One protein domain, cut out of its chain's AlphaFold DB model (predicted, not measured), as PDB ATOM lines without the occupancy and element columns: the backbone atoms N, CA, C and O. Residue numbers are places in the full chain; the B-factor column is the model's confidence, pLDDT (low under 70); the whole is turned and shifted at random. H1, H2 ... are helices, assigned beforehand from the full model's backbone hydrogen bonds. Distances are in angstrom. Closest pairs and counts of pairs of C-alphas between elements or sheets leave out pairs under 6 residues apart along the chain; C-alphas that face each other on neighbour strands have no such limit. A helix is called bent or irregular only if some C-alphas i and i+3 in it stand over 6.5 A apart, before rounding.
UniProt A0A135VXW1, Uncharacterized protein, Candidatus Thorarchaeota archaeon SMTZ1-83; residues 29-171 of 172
ATOM      1  N   ALA A  29      25.404  -1.791 -34.180       89.31
ATOM      2  CA  ALA A  29      24.598  -2.428 -35.215       89.31
ATOM      3  C   ALA A  29      24.413  -3.932 -34.956       89.31
ATOM      4  O   ALA A  29      23.288  -4.419 -35.065       89.31
ATOM      5  N   ASP A  30      25.471  -4.641 -34.553       90.25
ATOM      6  CA  ASP A  30      25.411  -6.057 -34.174       90.25
ATOM      7  C   ASP A  30      24.422  -6.285 -33.022       90.25
ATOM      8  O   ASP A  30      23.545  -7.151 -33.090       90.25
ATOM      9  N   LEU A  31      24.471  -5.429 -32.001       89.38
ATOM     10  CA  LEU A  31      23.554  -5.505 -30.870       89.38
ATOM     11  C   LEU A  31      22.094  -5.273 -31.275       89.38
ATOM     12  O   LEU A  31      21.202  -6.018 -30.860       89.38
ATOM     13  N   ILE A  32      21.840  -4.264 -32.114       91.56
ATOM     14  CA  ILE A  32      20.496  -3.967 -32.630       91.56
ATOM     15  C   ILE A  32      19.967  -5.139 -33.462       91.56
ATOM     16  O   ILE A  32      18.796  -5.494 -33.328       91.56
ATOM     17  N   LEU A  33      20.806  -5.751 -34.296       93.06
ATOM     18  CA  LEU A  33      20.416  -6.884 -35.134       93.06
ATOM     19  C   LEU A  33      20.143  -8.142 -34.296       93.06
ATOM     20  O   LEU A  33      19.120  -8.798 -34.511       93.06
ATOM     21  N   ASN A  34      20.967  -8.432 -33.285       92.31
ATOM     22  CA  ASN A  34      20.717  -9.525 -32.337       92.31
ATOM     23  C   ASN A  34      19.433  -9.303 -31.531       92.31
ATOM     24  O   ASN A  34      18.642 -10.234 -31.351       92.31
ATOM     25  N   LEU A  35      19.172  -8.069 -31.090       91.81
ATOM     26  CA  LEU A  35      17.932  -7.724 -30.399       91.81
ATOM     27  C   LEU A  35      16.718  -7.837 -31.333       91.81
ATOM     28  O   LEU A  35      15.682  -8.375 -30.939       91.81
ATOM     29  N   ALA A  36      16.837  -7.389 -32.583       92.75
ATOM     30  CA  ALA A  36      15.786  -7.530 -33.583       92.75
ATOM     31  C   ALA A  36      15.486  -9.007 -33.879       92.75
ATOM     32  O   ALA A  36      14.317  -9.389 -33.979       92.75
ATOM     33  N   LEU A  37      16.518  -9.854 -33.935       92.94
ATOM     34  CA  LEU A  37      16.358 -11.297 -34.103       92.94
ATOM     35  C   LEU A  37      15.681 -11.922 -32.885       92.94
ATOM     36  O   LEU A  37      14.777 -12.747 -33.027       92.94
ATOM     37  N   ALA A  38      16.050 -11.485 -31.682       90.94
ATOM     38  CA  ALA A  38      15.377 -11.902 -30.465       90.94
ATOM     39  C   ALA A  38      13.889 -11.532 -30.481       90.94
ATOM     40  O   ALA A  38      13.044 -12.368 -30.162       90.94
ATOM     41  N   PHE A  39      13.541 -10.322 -30.923       90.94
ATOM     42  CA  PHE A  39      12.148  -9.921 -31.113       90.94
ATOM     43  C   PHE A  39      11.435 -10.744 -32.190       90.94
ATOM     44  O   PHE A  39      10.266 -11.090 -32.008       90.94
ATOM     45  N   ALA A  40      12.118 -11.102 -33.275       91.81
ATOM     46  CA  ALA A  40      11.538 -11.927 -34.326       91.81
ATOM     47  C   ALA A  40      11.211 -13.348 -33.840       91.81
ATOM     48  O   ALA A  40      10.134 -13.871 -34.120       91.81
ATOM     49  N   ILE A  41      12.110 -13.953 -33.061       89.38
ATOM     50  CA  ILE A  41      11.990 -15.352 -32.621       89.38
ATOM     51  C   ILE A  41      11.228 -15.492 -31.300       89.38
ATOM     52  O   ILE A  41      10.608 -16.522 -31.074       89.38
ATOM     53  N   ARG A  42      11.249 -14.489 -30.418       87.12
ATOM     54  CA  ARG A  42      10.604 -14.538 -29.089       87.12
ATOM     55  C   ARG A  42       9.452 -13.550 -28.984       87.12
ATOM     56  O   ARG A  42       8.346 -13.904 -28.580       87.12
ATOM     57  N   GLY A  43       9.696 -12.314 -29.409       83.94
ATOM     58  CA  GLY A  43       8.734 -11.214 -29.342       83.94
ATOM     59  C   GLY A  43       7.480 -11.415 -30.201       83.94
ATOM     60  O   GLY A  43       6.439 -10.837 -29.888       83.94
ATOM     61  N   TYR A  44       7.516 -12.278 -31.224       90.25
ATOM     62  CA  TYR A  44       6.336 -12.588 -32.040       90.25
ATOM     63  C   TYR A  44       5.156 -13.124 -31.211       90.25
ATOM     64  O   TYR A  44       3.998 -12.834 -31.529       90.25
ATOM     65  N   LEU A  45       5.438 -13.848 -30.118       88.81
ATOM     66  CA  LEU A  45       4.415 -14.364 -29.208       88.81
ATOM     67  C   LEU A  45       3.627 -13.239 -28.532       88.81
ATOM     68  O   LEU A  45       2.431 -13.419 -28.307       88.81
ATOM     69  N   VAL A  46       4.239 -12.067 -28.286       90.31
ATOM     70  CA  VAL A  46       3.502 -10.885 -27.798       90.31
ATOM     71  C   VAL A  46       2.403 -10.538 -28.784       90.31
ATOM     72  O   VAL A  46       1.244 -10.435 -28.403       90.31
ATOM     73  N   PHE A  47       2.754 -10.373 -30.058       92.12
ATOM     74  CA  PHE A  47       1.811  -9.941 -31.084       92.12
ATOM     75  C   PHE A  47       0.661 -10.936 -31.239       92.12
ATOM     76  O   PHE A  47      -0.502 -10.535 -31.294       92.12
ATOM     77  N   VAL A  48       0.968 -12.234 -31.233       91.62
ATOM     78  CA  VAL A  48      -0.045 -13.287 -31.347       91.62
ATOM     79  C   VAL A  48      -0.960 -13.316 -30.119       91.62
ATOM     80  O   VAL A  48      -2.182 -13.236 -30.265       91.62
ATOM     81  N   LEU A  49      -0.398 -13.387 -28.910       90.38
ATOM     82  CA  LEU A  49      -1.185 -13.490 -27.680       90.38
ATOM     83  C   LEU A  49      -1.972 -12.213 -27.387       90.38
ATOM     84  O   LEU A  49      -3.162 -12.293 -27.087       90.38
ATOM     85  N   VAL A  50      -1.366 -11.037 -27.551       91.06
ATOM     86  CA  VAL A  50      -2.073  -9.755 -27.420       91.06
ATOM     87  C   VAL A  50      -3.169  -9.643 -28.477       91.06
ATOM     88  O   VAL A  50      -4.273  -9.207 -28.158       91.06
ATOM     89  N   GLY A  51      -2.929 -10.101 -29.708       91.31
ATOM     90  CA  GLY A  51      -3.960 -10.175 -30.742       91.31
ATOM     91  C   GLY A  51      -5.177 -10.992 -30.297       91.31
ATOM     92  O   GLY A  51      -6.314 -10.526 -30.416       91.31
ATOM     93  N   PHE A  52      -4.957 -12.163 -29.697       90.38
ATOM     94  CA  PHE A  52      -6.040 -12.964 -29.124       90.38
ATOM     95  C   PHE A  52      -6.722 -12.295 -27.920       90.38
ATOM     96  O   PHE A  52      -7.948 -12.318 -27.826       90.38
ATOM     97  N   MET A  53      -5.975 -11.644 -27.028       91.06
ATOM     98  CA  MET A  53      -6.551 -10.898 -25.900       91.06
ATOM     99  C   MET A  53      -7.449  -9.743 -26.382       91.06
ATOM    100  O   MET A  53      -8.561  -9.551 -25.878       91.06
ATOM    101  N   VAL A  54      -7.019  -9.003 -27.409       91.38
ATOM    102  CA  VAL A  54      -7.827  -7.951 -28.049       91.38
ATOM    103  C   VAL A  54      -9.090  -8.538 -28.681       91.38
ATOM    104  O   VAL A  54     -10.169  -7.951 -28.564       91.38
ATOM    105  N   TYR A  55      -8.992  -9.709 -29.314       90.44
ATOM    106  CA  TYR A  55     -10.161 -10.393 -29.870       90.44
ATOM    107  C   TYR A  55     -11.203 -10.726 -28.790       90.44
ATOM    108  O   TYR A  55     -12.403 -10.503 -28.993       90.44
ATOM    109  N   VAL A  56     -10.746 -11.212 -27.628       88.56
ATOM    110  CA  VAL A  56     -11.609 -11.575 -26.492       88.56
ATOM    111  C   VAL A  56     -12.329 -10.371 -25.902       88.56
ATOM    112  O   VAL A  56     -13.529 -10.444 -25.643       88.56
ATOM    113  N   THR A  57     -11.629  -9.250 -25.741       86.62
ATOM    114  CA  THR A  57     -12.221  -8.017 -25.191       86.62
ATOM    115  C   THR A  57     -13.240  -7.358 -26.126       86.62
ATOM    116  O   THR A  57     -13.997  -6.492 -25.692       86.62
ATOM    117  N   GLY A  58     -13.297  -7.765 -27.399       81.62
ATOM    118  CA  GLY A  58     -14.235  -7.214 -28.379       81.62
ATOM    119  C   GLY A  58     -13.915  -5.777 -28.801       81.62
ATOM    120  O   GLY A  58     -14.776  -5.114 -29.372       81.62
ATOM    121  N   LEU A  59     -12.695  -5.295 -28.528       79.25
ATOM    122  CA  LEU A  59     -12.261  -3.934 -28.859       79.25
ATOM    123  C   LEU A  59     -12.168  -3.710 -30.374       79.25
ATOM    124  O   LEU A  59     -12.656  -2.703 -30.881       79.25
ATOM    125  N   SER A  60     -11.528  -4.631 -31.102       88.62
ATOM    126  CA  SER A  60     -11.410  -4.559 -32.563       88.62
ATOM    127  C   SER A  60     -10.982  -5.898 -33.164       88.62
ATOM    128  O   SER A  60      -9.842  -6.335 -33.000       88.62
ATOM    129  N   ASP A  61     -11.880  -6.523 -33.931       87.31
ATOM    130  CA  ASP A  61     -11.600  -7.785 -34.632       87.31
ATOM    131  C   ASP A  61     -10.538  -7.603 -35.736       87.31
ATOM    132  O   ASP A  61      -9.769  -8.520 -36.023       87.31
ATOM    133  N   GLY A  62     -10.482  -6.418 -36.356       90.56
ATOM    134  CA  GLY A  62      -9.484  -6.091 -37.377       90.56
ATOM    135  C   GLY A  62      -8.082  -5.949 -36.790       90.56
ATOM    136  O   GLY A  62      -7.135  -6.530 -37.318       90.56
ATOM    137  N   LEU A  63      -7.958  -5.241 -35.662       91.56
ATOM    138  CA  LEU A  63      -6.680  -5.068 -34.969       91.56
ATOM    139  C   LEU A  63      -6.172  -6.398 -34.408       91.56
ATOM    140  O   LEU A  63      -4.997  -6.709 -34.570       91.56
ATOM    141  N   ALA A  64      -7.057  -7.213 -33.831       91.81
ATOM    142  CA  ALA A  64      -6.712  -8.548 -33.352       91.81
ATOM    143  C   ALA A  64      -6.106  -9.426 -34.457       91.81
ATOM    144  O   ALA A  64      -5.013  -9.969 -34.298       91.81
ATOM    145  N   LYS A  65      -6.783  -9.522 -35.609       92.56
ATOM    146  CA  LYS A  65      -6.275 -10.278 -36.764       92.56
ATOM    147  C   LYS A  65      -4.972  -9.688 -37.293       92.56
ATOM    148  O   LYS A  65      -4.055 -10.443 -37.591       92.56
ATOM    149  N   GLY A  66      -4.889  -8.360 -37.383       94.38
ATOM    150  CA  GLY A  66      -3.686  -7.656 -37.815       94.38
ATOM    151  C   GLY A  66      -2.483  -7.978 -36.935       94.38
ATOM    152  O   GLY A  66      -1.426  -8.298 -37.465       94.38
ATOM    153  N   LEU A  67      -2.655  -7.980 -35.610       94.25
ATOM    154  CA  LEU A  67      -1.605  -8.344 -34.658       94.25
ATOM    155  C   LEU A  67      -1.175  -9.806 -34.799       94.25
ATOM    156  O   LEU A  67       0.020 -10.077 -34.855       94.25
ATOM    157  N   VAL A  68      -2.121 -10.743 -34.925       93.69
ATOM    158  CA  VAL A  68      -1.782 -12.163 -35.123       93.69
ATOM    159  C   VAL A  68      -1.021 -12.363 -36.434       93.69
ATOM    160  O   VAL A  68       0.019 -13.019 -36.442       93.69
ATOM    161  N   VAL A  69      -1.491 -11.766 -37.533       95.00
ATOM    162  CA  VAL A  69      -0.815 -11.843 -38.838       95.00
ATOM    163  C   VAL A  69       0.566 -11.197 -38.776       95.00
ATOM    164  O   VAL A  69       1.518 -11.781 -39.280       95.00
ATOM    165  N   ALA A  70       0.695 -10.036 -38.133       94.06
ATOM    166  CA  ALA A  70       1.975  -9.358 -37.959       94.06
ATOM    167  C   ALA A  70       2.954 -10.201 -37.134       94.06
ATOM    168  O   ALA A  70       4.110 -10.308 -37.522       94.06
ATOM    169  N   GLY A  71       2.500 -10.846 -36.057       93.44
ATOM    170  CA  GLY A  71       3.329 -11.757 -35.265       93.44
ATOM    171  C   GLY A  71       3.804 -12.960 -36.079       93.44
ATOM    172  O   GLY A  71       4.995 -13.250 -36.121       93.44
ATOM    173  N   VAL A  72       2.901 -13.627 -36.802       94.38
ATOM    174  CA  VAL A  72       3.268 -14.763 -37.667       94.38
ATOM    175  C   VAL A  72       4.224 -14.330 -38.782       94.38
ATOM    176  O   VAL A  72       5.217 -15.007 -39.044       94.38
ATOM    177  N   ALA A  73       3.963 -13.187 -39.420       94.69
ATOM    178  CA  ALA A  73       4.840 -12.631 -40.444       94.69
ATOM    179  C   ALA A  73       6.213 -12.265 -39.872       94.69
ATOM    180  O   ALA A  73       7.220 -12.574 -40.495       94.69
ATOM    181  N   LEU A  74       6.267 -11.671 -38.680       94.25
ATOM    182  CA  LEU A  74       7.513 -11.339 -37.994       94.25
ATOM    183  C   LEU A  74       8.347 -12.596 -37.706       94.25
ATOM    184  O   LEU A  74       9.550 -12.581 -37.938       94.25
ATOM    185  N   TYR A  75       7.719 -13.692 -37.278       93.44
ATOM    186  CA  TYR A  75       8.420 -14.954 -37.032       93.44
ATOM    187  C   TYR A  75       8.977 -15.594 -38.312       93.44
ATOM    188  O   TYR A  75      10.104 -16.081 -38.323       93.44
ATOM    189  N   ILE A  76       8.203 -15.587 -39.403       94.38
ATOM    190  CA  ILE A  76       8.585 -16.254 -40.661       94.38
ATOM    191  C   ILE A  76       9.545 -15.394 -41.493       94.38
ATOM    192  O   ILE A  76      10.520 -15.898 -42.043       94.38
ATOM    193  N   VAL A  77       9.239 -14.105 -41.629       94.50
ATOM    194  CA  VAL A  77       9.941 -13.169 -42.520       94.50
ATOM    195  C   VAL A  77      11.059 -12.431 -41.787       94.50
ATOM    196  O   VAL A  77      12.024 -12.020 -42.422       94.50
ATOM    197  N   GLY A  78      10.967 -12.284 -40.462       92.69
ATOM    198  CA  GLY A  78      11.947 -11.555 -39.657       92.69
ATOM    199  C   GLY A  78      13.371 -12.089 -39.800       92.69
ATOM    200  O   GLY A  78      14.226 -11.313 -40.223       92.69
ATOM    201  N   PRO A  79      13.648 -13.379 -39.520       93.44
ATOM    202  CA  PRO A  79      15.012 -13.898 -39.589       93.44
ATOM    203  C   PRO A  79      15.661 -13.735 -40.979       93.44
ATOM    204  O   PRO A  79      16.718 -13.115 -41.039       93.44
ATOM    205  N   PRO A  80      15.016 -14.114 -42.107       93.50
ATOM    206  CA  PRO A  80      15.596 -13.889 -43.437       93.50
ATOM    207  C   PRO A  80      15.874 -12.417 -43.767       93.50
ATOM    208  O   PRO A  80      16.836 -12.101 -44.463       93.50
ATOM    209  N   VAL A  81      15.016 -11.501 -43.302       93.31
ATOM    210  CA  VAL A  81      15.222 -10.060 -43.504       93.31
ATOM    211  C   VAL A  81      16.422  -9.567 -42.701       93.31
ATOM    212  O   VAL A  81      17.191  -8.756 -43.207       93.31
ATOM    213  N   LEU A  82      16.598 -10.049 -41.471       93.62
ATOM    214  CA  LEU A  82      17.727  -9.671 -40.625       93.62
ATOM    215  C   LEU A  82      19.049 -10.232 -41.146       93.62
ATOM    216  O   LEU A  82      20.024  -9.488 -41.174       93.62
ATOM    217  N   ASP A  83      19.059 -11.465 -41.650       92.06
ATOM    218  CA  ASP A  83      20.235 -12.052 -42.306       92.06
ATOM    219  C   ASP A  83      20.687 -11.195 -43.501       92.06
ATOM    220  O   ASP A  83      21.870 -10.906 -43.664       92.06
ATOM    221  N   TYR A  84      19.743 -10.675 -44.291       93.12
ATOM    222  CA  TYR A  84      20.064  -9.747 -45.378       93.12
ATOM    223  C   TYR A  84      20.688  -8.428 -44.883       93.12
ATOM    224  O   TYR A  84      21.559  -7.861 -45.543       93.12
ATOM    225  N   PHE A  85      20.263  -7.915 -43.723       92.12
ATOM    226  CA  PHE A  85      20.869  -6.717 -43.135       92.12
ATOM    227  C   PHE A  85      22.262  -6.981 -42.565       92.12
ATOM    228  O   PHE A  85      23.122  -6.110 -42.681       92.12
ATOM    229  N   VAL A  86      22.502  -8.164 -42.002       92.56
ATOM    230  CA  VAL A  86      23.829  -8.590 -41.529       92.56
ATOM    231  C   VAL A  86      24.842  -8.537 -42.666       92.56
ATOM    232  O   VAL A  86      25.888  -7.908 -42.512       92.56
ATOM    233  N   ASP A  87      24.485  -9.084 -43.831       90.81
ATOM    234  CA  ASP A  87      25.337  -9.068 -45.025       90.81
ATOM    235  C   ASP A  87      25.657  -7.641 -45.509       90.81
ATOM    236  O   ASP A  87      26.757  -7.375 -45.996       90.81
ATOM    237  N   ILE A  88      24.712  -6.702 -45.373       89.88
ATOM    238  CA  ILE A  88      24.908  -5.293 -45.756       89.88
ATOM    239  C   ILE A  88      25.827  -4.567 -44.776       89.88
ATOM    240  O   ILE A  88      26.662  -3.763 -45.196       89.88
ATOM    241  N   VAL A  89      25.627  -4.787 -43.477       88.69
ATOM    242  CA  VAL A  89      26.381  -4.099 -42.422       88.69
ATOM    243  C   VAL A  89      27.784  -4.701 -42.277       88.69
ATOM    244  O   VAL A  89      28.716  -3.980 -41.928       88.69
ATOM    245  N   GLY A  90      27.955  -5.984 -42.605       87.25
ATOM    246  CA  GLY A  90      29.225  -6.700 -42.488       87.25
ATOM    247  C   GLY A  90      29.551  -7.120 -41.054       87.25
ATOM    248  O   GLY A  90      30.726  -7.159 -40.695       87.25
ATOM    249  N   VAL A  91      28.526  -7.387 -40.237       89.12
ATOM    250  CA  VAL A  91      28.682  -7.961 -38.887       89.12
ATOM    251  C   VAL A  91      28.736  -9.485 -38.946       89.12
ATOM    252  O   VAL A  91      28.454 -10.093 -39.982       89.12
ATOM    253  N   ASP A  92      29.107 -10.105 -37.828       87.19
ATOM    254  CA  ASP A  92      29.102 -11.557 -37.709       87.19
ATOM    255  C   ASP A  92      27.682 -12.138 -37.880       87.19
ATOM    256  O   ASP A  92      26.683 -11.474 -37.583       87.19
ATOM    257  N   PRO A  93      27.561 -13.395 -38.350       88.88
ATOM    258  CA  PRO A  93      26.270 -14.050 -38.494       88.88
ATOM    259  C   PRO A  93      25.499 -14.097 -37.175       88.88
ATOM    260  O   PRO A  93      26.031 -14.506 -36.138       88.88
ATOM    261  N   LEU A  94      24.213 -13.752 -37.230       90.50
ATOM    262  CA  LEU A  94      23.363 -13.779 -36.048       90.50
ATOM    263  C   LEU A  94      23.171 -15.213 -35.561       90.50
ATOM    264  O   LEU A  94      22.895 -16.138 -36.328       90.50
ATOM    265  N   THR A  95      23.277 -15.398 -34.249       90.38
ATOM    266  CA  THR A  95      23.098 -16.706 -33.618       90.38
ATOM    267  C   THR A  95      21.939 -16.677 -32.631       90.38
ATOM    268  O   THR A  95      21.640 -15.656 -32.009       90.38
ATOM    269  N   PHE A  96      21.293 -17.829 -32.436       88.06
ATOM    270  CA  PHE A  96      20.234 -17.968 -31.432       88.06
ATOM    271  C   PHE A  96      20.719 -17.641 -30.012       88.06
ATOM    272  O   PHE A  96      19.936 -17.135 -29.204       88.06
ATOM    273  N   GLU A  97      21.996 -17.916 -29.722       88.75
ATOM    274  CA  GLU A  97      22.614 -17.611 -28.431       88.75
ATOM    275  C   GLU A  97      22.878 -16.107 -28.279       88.75
ATOM    276  O   GLU A  97      22.500 -15.538 -27.259       88.75
ATOM    277  N   GLY A  98      23.409 -15.434 -29.310       87.88
ATOM    278  CA  GLY A  98      23.576 -13.973 -29.313       87.88
ATOM    279  C   GLY A  98      22.251 -13.240 -29.100       87.88
ATOM    280  O   GLY A  98      22.125 -12.404 -28.206       87.88
ATOM    281  N   ALA A  99      21.201 -13.662 -29.809       88.62
ATOM    282  CA  ALA A  99      19.852 -13.140 -29.617       88.62
ATOM    283  C   ALA A  99      19.298 -13.409 -28.203       88.62
ATOM    284  O   ALA A  99      18.542 -12.605 -27.663       88.62
ATOM    285  N   LYS A 100      19.635 -14.550 -27.586       89.62
ATOM    286  CA  LYS A 100      19.215 -14.869 -26.211       89.62
ATOM    287  C   LYS A 100      19.891 -13.955 -25.194       89.62
ATOM    288  O   LYS A 100      19.223 -13.468 -24.286       89.62
ATOM    289  N   ILE A 101      21.193 -13.733 -25.349       90.00
ATOM    290  CA  ILE A 101      21.975 -12.857 -24.473       90.00
ATOM    291  C   ILE A 101      21.459 -11.423 -24.593       90.00
ATOM    292  O   ILE A 101      21.107 -10.832 -23.576       90.00
ATOM    293  N   ALA A 102      21.292 -10.919 -25.819       89.56
ATOM    294  CA  ALA A 102      20.739  -9.587 -26.063       89.56
ATOM    295  C   ALA A 102      19.327  -9.430 -25.470       89.56
ATOM    296  O   ALA A 102      19.011  -8.410 -24.860       89.56
ATOM    297  N   TRP A 103      18.473 -10.453 -25.588       90.75
ATOM    298  CA  TRP A 103      17.158 -10.450 -24.943       90.75
ATOM    299  C   TRP A 103      17.266 -10.352 -23.421       90.75
ATOM    300  O   TRP A 103      16.614  -9.505 -22.815       90.75
ATOM    301  N   LEU A 104      18.092 -11.195 -22.800       90.81
ATOM    302  CA  LEU A 104      18.264 -11.216 -21.350       90.81
ATOM    303  C   LEU A 104      18.813  -9.881 -20.831       90.81
ATOM    304  O   LEU A 104      18.349  -9.392 -19.807       90.81
ATOM    305  N   GLU A 105      19.771  -9.286 -21.534       90.12
ATOM    306  CA  GLU A 105      20.404  -8.029 -21.136       90.12
ATOM    307  C   GLU A 105      19.434  -6.840 -21.205       90.12
ATOM    308  O   GLU A 105      19.397  -6.021 -20.286       90.12
ATOM    309  N   TYR A 106      18.604  -6.769 -22.251       87.94
ATOM    310  CA  TYR A 106      17.710  -5.627 -22.479       87.94
ATOM    311  C   TYR A 106      16.314  -5.782 -21.877       87.94
ATOM    312  O   TYR A 106      15.743  -4.810 -21.380       87.94
ATOM    313  N   ILE A 107      15.733  -6.979 -21.948       86.75
ATOM    314  CA  ILE A 107      14.391  -7.259 -21.417       86.75
ATOM    315  C   ILE A 107      14.491  -7.672 -19.943       86.75
ATOM    316  O   ILE A 107      13.563  -7.425 -19.175       86.75
ATOM    317  N   GLY A 108      15.603  -8.289 -19.529       88.88
ATOM    318  CA  GLY A 108      15.802  -8.725 -18.144       88.88
ATOM    319  C   GLY A 108      14.978  -9.950 -17.751       88.88
ATOM    320  O   GLY A 108      14.822 -10.211 -16.562       88.88
ATOM    321  N   MET A 109      14.416 -10.679 -18.721       88.81
ATOM    322  CA  MET A 109      13.544 -11.829 -18.471       88.81
ATOM    323  C   MET A 109      13.969 -13.030 -19.305       88.81
ATOM    324  O   MET A 109      14.305 -12.902 -20.485       88.81
ATOM    325  N   THR A 110      13.895 -14.211 -18.705       89.06
ATOM    326  CA  THR A 110      14.053 -15.475 -19.429       89.06
ATOM    327  C   THR A 110      12.827 -15.782 -20.294       89.06
ATOM    328  O   THR A 110      11.727 -15.282 -20.047       89.06
ATOM    329  N   ASP A 111      12.997 -16.654 -21.292       83.19
ATOM    330  CA  ASP A 111      11.915 -17.077 -22.193       83.19
ATOM    331  C   ASP A 111      10.712 -17.649 -21.411       83.19
ATOM    332  O   ASP A 111       9.559 -17.330 -21.704       83.19
ATOM    333  N   ALA A 112      10.981 -18.430 -20.359       85.19
ATOM    334  CA  ALA A 112       9.956 -19.023 -19.503       85.19
ATOM    335  C   ALA A 112       9.193 -17.974 -18.678       85.19
ATOM    336  O   ALA A 112       7.963 -17.988 -18.655       85.19
ATOM    337  N   GLU A 113       9.895 -17.035 -18.032       88.75
ATOM    338  CA  GLU A 113       9.265 -15.950 -17.259       88.75
ATOM    339  C   GLU A 113       8.411 -15.047 -18.145       88.75
ATOM    340  O   GLU A 113       7.332 -14.599 -17.744       88.75
ATOM    341  N   PHE A 114       8.884 -14.796 -19.361       87.62
ATOM    342  CA  PHE A 114       8.182 -13.991 -20.341       87.62
ATOM    343  C   PHE A 114       6.884 -14.669 -20.809       87.62
ATOM    344  O   PHE A 114       5.814 -14.051 -20.749       87.62
ATOM    345  N   ILE A 115       6.939 -15.951 -21.193       88.31
ATOM    346  CA  ILE A 115       5.742 -16.726 -21.562       88.31
ATOM    347  C   ILE A 115       4.781 -16.812 -20.372       88.31
ATOM    348  O   ILE A 115       3.594 -16.528 -20.526       88.31
ATOM    349  N   HIS A 116       5.282 -17.128 -19.177       88.50
ATOM    350  CA  HIS A 116       4.464 -17.230 -17.970       88.50
ATOM    351  C   HIS A 116       3.744 -15.912 -17.653       88.50
ATOM    352  O   HIS A 116       2.546 -15.906 -17.361       88.50
ATOM    353  N   THR A 117       4.449 -14.784 -17.756       89.75
ATOM    354  CA  THR A 117       3.863 -13.448 -17.575       89.75
ATOM    355  C   THR A 117       2.742 -13.189 -18.576       89.75
ATOM    356  O   THR A 117       1.646 -12.787 -18.180       89.75
ATOM    357  N   LEU A 118       2.975 -13.459 -19.865       89.94
ATOM    358  CA  LEU A 118       1.961 -13.272 -20.907       89.94
ATOM    359  C   LEU A 118       0.729 -14.152 -20.687       89.94
ATOM    360  O   LEU A 118      -0.400 -13.670 -20.802       89.94
ATOM    361  N   VAL A 119       0.932 -15.423 -20.349       91.38
ATOM    362  CA  VAL A 119      -0.164 -16.364 -20.095       91.38
ATOM    363  C   VAL A 119      -0.970 -15.939 -18.870       91.38
ATOM    364  O   VAL A 119      -2.195 -15.892 -18.943       91.38
ATOM    365  N   THR A 120      -0.301 -15.521 -17.791       92.00
ATOM    366  CA  THR A 120      -0.961 -15.027 -16.571       92.00
ATOM    367  C   THR A 120      -1.844 -13.810 -16.865       92.00
ATOM    368  O   THR A 120      -2.981 -13.734 -16.400       92.00
ATOM    369  N   ILE A 121      -1.360 -12.861 -17.676       92.75
ATOM    370  CA  ILE A 121      -2.166 -11.712 -18.123       92.75
ATOM    371  C   ILE A 121      -3.371 -12.191 -18.944       92.75
ATOM    372  O   ILE A 121      -4.487 -11.703 -18.751       92.75
ATOM    373  N   GLY A 122      -3.164 -13.169 -19.828       92.25
ATOM    374  CA  GLY A 122      -4.233 -13.802 -20.597       92.25
ATOM    375  C   GLY A 122      -5.320 -14.407 -19.715       92.25
ATOM    376  O   GLY A 122      -6.501 -14.145 -19.948       92.25
ATOM    377  N   ASP A 123      -4.936 -15.143 -18.673       93.00
ATOM    378  CA  ASP A 123      -5.866 -15.764 -17.727       93.00
ATOM    379  C   ASP A 123      -6.703 -14.714 -16.991       93.00
ATOM    380  O   ASP A 123      -7.922 -14.861 -16.868       93.00
ATOM    381  N   VAL A 124      -6.078 -13.612 -16.561       94.25
ATOM    382  CA  VAL A 124      -6.789 -12.484 -15.939       94.25
ATOM    383  C   VAL A 124      -7.818 -11.896 -16.906       94.25
ATOM    384  O   VAL A 124      -8.966 -11.672 -16.518       94.25
ATOM    385  N   ILE A 125      -7.450 -11.682 -18.171       93.12
ATOM    386  CA  ILE A 125      -8.364 -11.141 -19.188       93.12
ATOM    387  C   ILE A 125      -9.526 -12.101 -19.447       93.12
ATOM    388  O   ILE A 125     -10.673 -11.658 -19.506       93.12
ATOM    389  N   VAL A 126      -9.260 -13.405 -19.563       93.56
ATOM    390  CA  VAL A 126     -10.304 -14.428 -19.728       93.56
ATOM    391  C   VAL A 126     -11.248 -14.435 -18.528       93.56
ATOM    392  O   VAL A 126     -12.464 -14.418 -18.717       93.56
ATOM    393  N   ALA A 127     -10.722 -14.400 -17.303       94.19
ATOM    394  CA  ALA A 127     -11.532 -14.377 -16.088       94.19
ATOM    395  C   ALA A 127     -12.425 -13.127 -16.015       94.19
ATOM    396  O   ALA A 127     -13.629 -13.236 -15.765       94.19
ATOM    397  N   VAL A 128     -11.861 -11.947 -16.300       94.25
ATOM    398  CA  VAL A 128     -12.610 -10.681 -16.355       94.25
ATOM    399  C   VAL A 128     -13.680 -10.733 -17.442       94.25
ATOM    400  O   VAL A 128     -14.812 -10.314 -17.202       94.25
ATOM    401  N   ALA A 129     -13.356 -11.280 -18.613       92.94
ATOM    402  CA  ALA A 129     -14.296 -11.405 -19.712       92.94
ATOM    403  C   ALA A 129     -15.454 -12.352 -19.358       92.94
ATOM    404  O   ALA A 129     -16.619 -11.992 -19.506       92.94
ATOM    405  N   ILE A 130     -15.177 -13.530 -18.801       93.62
ATOM    406  CA  ILE A 130     -16.233 -14.456 -18.371       93.62
ATOM    407  C   ILE A 130     -17.128 -13.803 -17.313       93.62
ATOM    408  O   ILE A 130     -18.352 -13.875 -17.430       93.62
ATOM    409  N   LEU A 131     -16.548 -13.122 -16.320       94.25
ATOM    410  CA  LEU A 131     -17.310 -12.456 -15.264       94.25
ATOM    411  C   LEU A 131     -18.182 -11.319 -15.818       94.25
ATOM    412  O   LEU A 131     -19.386 -11.285 -15.565       94.25
ATOM    413  N   ALA A 132     -17.600 -10.414 -16.608       91.94
ATOM    414  CA  ALA A 132     -18.329  -9.316 -17.236       91.94
ATOM    415  C   ALA A 132     -19.423  -9.840 -18.180       91.94
ATOM    416  O   ALA A 132     -20.559  -9.365 -18.151       91.94
ATOM    417  N   GLY A 133     -19.106 -10.864 -18.972       91.12
ATOM    418  CA  GLY A 133     -20.045 -11.523 -19.868       91.12
ATOM    419  C   GLY A 133     -21.198 -12.194 -19.120       91.12
ATOM    420  O   GLY A 133     -22.345 -12.064 -19.543       91.12
ATOM    421  N   ALA A 134     -20.928 -12.836 -17.978       92.19
ATOM    422  CA  ALA A 134     -21.951 -13.433 -17.121       92.19
ATOM    423  C   ALA A 134     -22.877 -12.369 -16.516       92.19
ATOM    424  O   ALA A 134     -24.098 -12.518 -16.576       92.19
ATOM    425  N   ILE A 135     -22.320 -11.265 -16.003       91.69
ATOM    426  CA  ILE A 135     -23.108 -10.140 -15.473       91.69
ATOM    427  C   ILE A 135     -24.042  -9.589 -16.559       91.69
ATOM    428  O   ILE A 135     -25.242  -9.433 -16.326       91.69
ATOM    429  N   LEU A 136     -23.521  -9.348 -17.766       89.38
ATOM    430  CA  LEU A 136     -24.314  -8.863 -18.900       89.38
ATOM    431  C   LEU A 136     -25.388  -9.868 -19.333       89.38
ATOM    432  O   LEU A 136     -26.517  -9.475 -19.621       89.38
ATOM    433  N   TYR A 137     -25.062 -11.162 -19.338       88.25
ATOM    434  CA  TYR A 137     -25.987 -12.230 -19.710       88.25
ATOM    435  C   TYR A 137     -27.179 -12.351 -18.755       88.25
ATOM    436  O   TYR A 137     -28.313 -12.545 -19.200       88.25
ATOM    437  N   PHE A 138     -26.926 -12.225 -17.451       88.38
ATOM    438  CA  PHE A 138     -27.949 -12.335 -16.411       88.38
ATOM    439  C   PHE A 138     -28.667 -11.018 -16.106       88.38
ATOM    440  O   PHE A 138     -29.573 -11.018 -15.277       88.38
ATOM    441  N   THR A 139     -28.321  -9.915 -16.777       86.38
ATOM    442  CA  THR A 139     -29.018  -8.632 -16.628       86.38
ATOM    443  C   THR A 139     -30.200  -8.560 -17.609       86.38
ATOM    444  O   THR A 139     -29.994  -8.362 -18.807       86.38
ATOM    445  N   PRO A 140     -31.462  -8.686 -17.150       64.75
ATOM    446  CA  PRO A 140     -32.628  -8.881 -18.020       64.75
ATOM    447  C   PRO A 140     -33.153  -7.593 -18.685       64.75
ATOM    448  O   PRO A 140     -34.191  -7.621 -19.339       64.75
ATOM    449  N   LEU A 141     -32.473  -6.454 -18.512       66.12
ATOM    450  CA  LEU A 141     -33.008  -5.124 -18.832       66.12
ATOM    451  C   LEU A 141     -32.917  -4.727 -20.319       66.12
ATOM    452  O   LEU A 141     -33.574  -3.771 -20.718       66.12
ATOM    453  N   ALA A 142     -32.165  -5.452 -21.155       67.62
ATOM    454  CA  ALA A 142     -32.158  -5.253 -22.608       67.62
ATOM    455  C   ALA A 142     -31.666  -6.514 -23.340       67.62
ATOM    456  O   ALA A 142     -30.611  -7.056 -23.008       67.62
ATOM    457  N   GLY A 143     -32.395  -6.965 -24.370       73.00
ATOM    458  CA  GLY A 143     -32.016  -8.135 -25.183       73.00
ATOM    459  C   GLY A 143     -30.614  -8.030 -25.803       73.00
ATOM    460  O   GLY A 143     -29.914  -9.036 -25.921       73.00
ATOM    461  N   ASP A 144     -30.162  -6.807 -26.087       81.44
ATOM    462  CA  ASP A 144     -28.824  -6.509 -26.612       81.44
ATOM    463  C   ASP A 144     -27.691  -6.782 -25.613       81.44
ATOM    464  O   ASP A 144     -26.563  -7.069 -26.012       81.44
ATOM    465  N   LEU A 145     -27.956  -6.705 -24.304       84.62
ATOM    466  CA  LEU A 145     -26.944  -7.009 -23.284       84.62
ATOM    467  C   LEU A 145     -26.723  -8.515 -23.170       84.62
ATOM    468  O   LEU A 145     -25.587  -8.963 -23.020       84.62
ATOM    469  N   LYS A 146     -27.793  -9.299 -23.340       86.88
ATOM    470  CA  LYS A 146     -27.720 -10.760 -23.322       86.88
ATOM    471  C   LYS A 146     -26.859 -11.296 -24.466       86.88
ATOM    472  O   LYS A 146     -25.997 -12.140 -24.228       86.88
ATOM    473  N   SER A 147     -27.055 -10.793 -25.688       88.06
ATOM    474  CA  SER A 147     -26.274 -11.214 -26.861       88.06
ATOM    475  C   SER A 147     -24.800 -10.803 -26.755       88.06
ATOM    476  O   SER A 147     -23.911 -11.610 -27.040       88.06
ATOM    477  N   LYS A 148     -24.518  -9.589 -26.258       87.94
ATOM    478  CA  LYS A 148     -23.147  -9.130 -25.977       87.94
ATOM    479  C   LYS A 148     -22.466  -9.973 -24.900       87.94
ATOM    480  O   LYS A 148     -21.324 -10.383 -25.098       87.94
ATOM    481  N   GLY A 149     -23.170 -10.285 -23.812       88.50
ATOM    482  CA  GLY A 149     -22.671 -11.160 -22.750       88.50
ATOM    483  C   GLY A 149     -22.320 -12.559 -23.262       88.50
ATOM    484  O   GLY A 149     -21.216 -13.040 -23.016       88.50
ATOM    485  N   GLN A 150     -23.203 -13.175 -24.061       90.25
ATOM    486  CA  GLN A 150     -22.931 -14.470 -24.703       90.25
ATOM    487  C   GLN A 150     -21.700 -14.422 -25.609       90.25
ATOM    488  O   GLN A 150     -20.834 -15.286 -25.500       90.25
ATOM    489  N   SER A 151     -21.599 -13.410 -26.477       91.12
ATOM    490  CA  SER A 151     -20.438 -13.247 -27.360       91.12
ATOM    491  C   SER A 151     -19.136 -13.159 -26.565       91.12
ATOM    492  O   SER A 151     -18.140 -13.775 -26.939       91.12
ATOM    493  N   LEU A 152     -19.136 -12.410 -25.464       91.25
ATOM    494  CA  LEU A 152     -17.943 -12.173 -24.661       91.25
ATOM    495  C   LEU A 152     -17.501 -13.440 -23.904       91.25
ATOM    496  O   LEU A 152     -16.317 -13.772 -23.916       91.25
ATOM    497  N   ILE A 153     -18.452 -14.216 -23.366       92.44
ATOM    498  CA  ILE A 153     -18.183 -15.537 -22.767       92.44
ATOM    499  C   ILE A 153     -17.612 -16.505 -23.812       92.44
ATOM    500  O   ILE A 153     -16.593 -17.143 -23.562       92.44
ATOM    501  N   VAL A 154     -18.242 -16.614 -24.987       92.75
ATOM    502  CA  VAL A 154     -17.804 -17.551 -26.037       92.75
ATOM    503  C   VAL A 154     -16.389 -17.222 -26.506       92.75
ATOM    504  O   VAL A 154     -15.554 -18.119 -26.605       92.75
ATOM    505  N   ARG A 155     -16.089 -15.941 -26.747       91.69
ATOM    506  CA  ARG A 155     -14.740 -15.507 -27.138       91.69
ATOM    507  C   ARG A 155     -13.708 -15.825 -26.053       91.69
ATOM    508  O   ARG A 155     -12.638 -16.324 -26.382       91.69
ATOM    509  N   ALA A 156     -14.032 -15.598 -24.780       91.62
ATOM    510  CA  ALA A 156     -13.137 -15.917 -23.668       91.62
ATOM    511  C   ALA A 156     -12.849 -17.426 -23.561       91.62
ATOM    512  O   ALA A 156     -11.694 -17.814 -23.408       91.62
ATOM    513  N   ILE A 157     -13.872 -18.271 -23.734       92.62
ATOM    514  CA  ILE A 157     -13.721 -19.736 -23.748       92.62
ATOM    515  C   ILE A 157     -12.838 -20.198 -24.915       92.62
ATOM    516  O   ILE A 157     -12.069 -21.138 -24.752       92.62
ATOM    517  N   LEU A 158     -12.900 -19.543 -26.080       90.88
ATOM    518  CA  LEU A 158     -12.031 -19.876 -27.218       90.88
ATOM    519  C   LEU A 158     -10.545 -19.598 -26.943       90.88
ATOM    520  O   LEU A 158      -9.692 -20.288 -27.498       90.88
ATOM    521  N   LEU A 159     -10.227 -18.616 -26.096       89.50
ATOM    522  CA  LEU A 159      -8.848 -18.312 -25.709       89.50
ATOM    523  C   LEU A 159      -8.301 -19.307 -24.672       89.50
ATOM    524  O   LEU A 159      -7.098 -19.551 -24.634       89.50
ATOM    525  N   THR A 160      -9.162 -19.937 -23.868       89.56
ATOM    526  CA  THR A 160      -8.729 -20.841 -22.791       89.56
ATOM    527  C   THR A 160      -7.884 -22.031 -23.277       89.56
ATOM    528  O   THR A 160      -6.832 -22.257 -22.686       89.56
ATOM    529  N   PRO A 161      -8.234 -22.774 -24.352       89.56
ATOM    530  CA  PRO A 161      -7.373 -23.837 -24.878       89.56
ATOM    531  C   PRO A 161      -6.012 -23.336 -25.369       89.56
ATOM    532  O   PRO A 161      -5.019 -24.042 -25.228       89.56
ATOM    533  N   VAL A 162      -5.957 -22.120 -25.925       89.38
ATOM    534  CA  VAL A 162      -4.705 -21.514 -26.401       89.38
ATOM    535  C   VAL A 162      -3.796 -21.200 -25.213       89.38
ATOM    536  O   VAL A 162      -2.635 -21.591 -25.219       89.38
ATOM    537  N   LEU A 163      -4.328 -20.572 -24.160       90.00
ATOM    538  CA  LEU A 163      -3.573 -20.325 -22.924       90.00
ATOM    539  C   LEU A 163      -3.183 -21.632 -22.225       90.00
ATOM    540  O   LEU A 163      -2.055 -21.764 -21.762       90.00
ATOM    541  N   GLY A 164      -4.074 -22.625 -22.218       88.38
ATOM    542  CA  GLY A 164      -3.804 -23.959 -21.683       88.38
ATOM    543  C   GLY A 164      -2.657 -24.669 -22.405       88.38
ATOM    544  O   GLY A 164      -1.826 -25.298 -21.754       88.38
ATOM    545  N   PHE A 165      -2.560 -24.527 -23.731       87.94
ATOM    546  CA  PHE A 165      -1.408 -25.011 -24.492       87.94
ATOM    547  C   PHE A 165      -0.114 -24.342 -24.020       87.94
ATOM    548  O   PHE A 165       0.838 -25.049 -23.703       87.94
ATOM    549  N   PHE A 166      -0.103 -23.010 -23.893       86.25
ATOM    550  CA  PHE A 166       1.086 -22.282 -23.440       86.25
ATOM    551  C   PHE A 166       1.478 -22.589 -21.996       86.25
ATOM    552  O   PHE A 166       2.670 -22.653 -21.701       86.25
ATOM    553  N   HIS A 167       0.502 -22.848 -21.122       85.38
ATOM    554  CA  HIS A 167       0.758 -23.364 -19.779       85.38
ATOM    555  C   HIS A 167       1.539 -24.667 -19.835       85.38
ATOM    556  O   HIS A 167       2.535 -24.777 -19.144       85.38
ATOM    557  N   VAL A 168       1.135 -25.632 -20.668       82.62
ATOM    558  CA  VAL A 168       1.819 -26.933 -20.769       82.62
ATOM    559  C   VAL A 168       3.185 -26.802 -21.439       82.62
ATOM    560  O   VAL A 168       4.154 -27.374 -20.950       82.62
ATOM    561  N   THR A 169       3.286 -26.046 -22.535       76.31
ATOM    562  CA  THR A 169       4.555 -25.897 -23.261       76.31
ATOM    563  C   THR A 169       5.592 -25.088 -22.504       76.31
ATOM    564  O   THR A 169       6.769 -25.290 -22.744       76.31
ATOM    565  N   ALA A 170       5.198 -24.197 -21.590       64.38
ATOM    566  CA  ALA A 170       6.160 -23.482 -20.752       64.38
ATOM    567  C   ALA A 170       6.932 -24.412 -19.791       64.38
ATOM    568  O   ALA A 170       7.975 -24.013 -19.279       64.38
ATOM    569  N   TRP A 171       6.434 -25.633 -19.545       58.75
ATOM    570  CA  TRP A 171       7.097 -26.649 -18.714       58.75
ATOM    571  C   TRP A 171       7.921 -27.672 -19.511       58.75
ATOM    572  O   TRP A 171       8.581 -28.506 -18.888       58.75
TER     573      TRP A 171
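What this domain is: This is residues 29 to 171 of the 172 residues of an uncharacterized protein of Candidatus Thorarchaeota archaeon SMTZ1-83 (UniProt A0A135VXW1). Two long helical hairpins, H1 with H2a and H4 with H5a, lie side by side but slid along each other, making a rod with H2b at one end and the turn from H4 to H5a at the other. Short H3 links them and packs steeply on the first part of H1. The printed part has 143 residues with five named helices, H1 to H5, and no named strand: all helix. It is loose, with a radius of gyration of the C-alphas of 19.0 A and spans of 66 by 29 by 20 A.

Where its parts are: H1, residues 29 to 57, runs 38.6 A from C-alpha 29 at (24.598, -2.428, -35.215), with a kink of 43 degrees near residue 39. H2, residues 61 to 89, and H5, residues 143 to 169, were each assigned as one helix by hydrogen bonds but are bent: C-alphas 76 and 79 are 6.9 A apart, 158 and 161 6.5 A. The arms are H2a, 61 to 76, H2b, 79 to 89, H5a, 143 to 158, and H5b, 161 to 169, ending at C-alpha 169 (4.555, -25.897, -23.261). H3 is residues 96 to 107; H4, residues 111 to 138, spans 40.6 A.

How they stand to each other: H1, the hub, touches H2a at Gly 51 and Ala 64, C-alphas 4.1 A apart, the closest pair. H4 touches H1 at a shallow tilt of 17 degrees, the same way, closest at the C-alphas of Met 53 and Gly 122, 6.5 A. H1, H4 and H5a form a bundle, helices set together. Every O i to N i+4 pair is within hydrogen-bond range in H2a, H2b, H3, H4, H5a and H5b; in H1, 21 of 25.

The domain as a whole: The printed part has no cut and no long link. Residues 140 to 142 and 170 to 171 have pLDDT under 70.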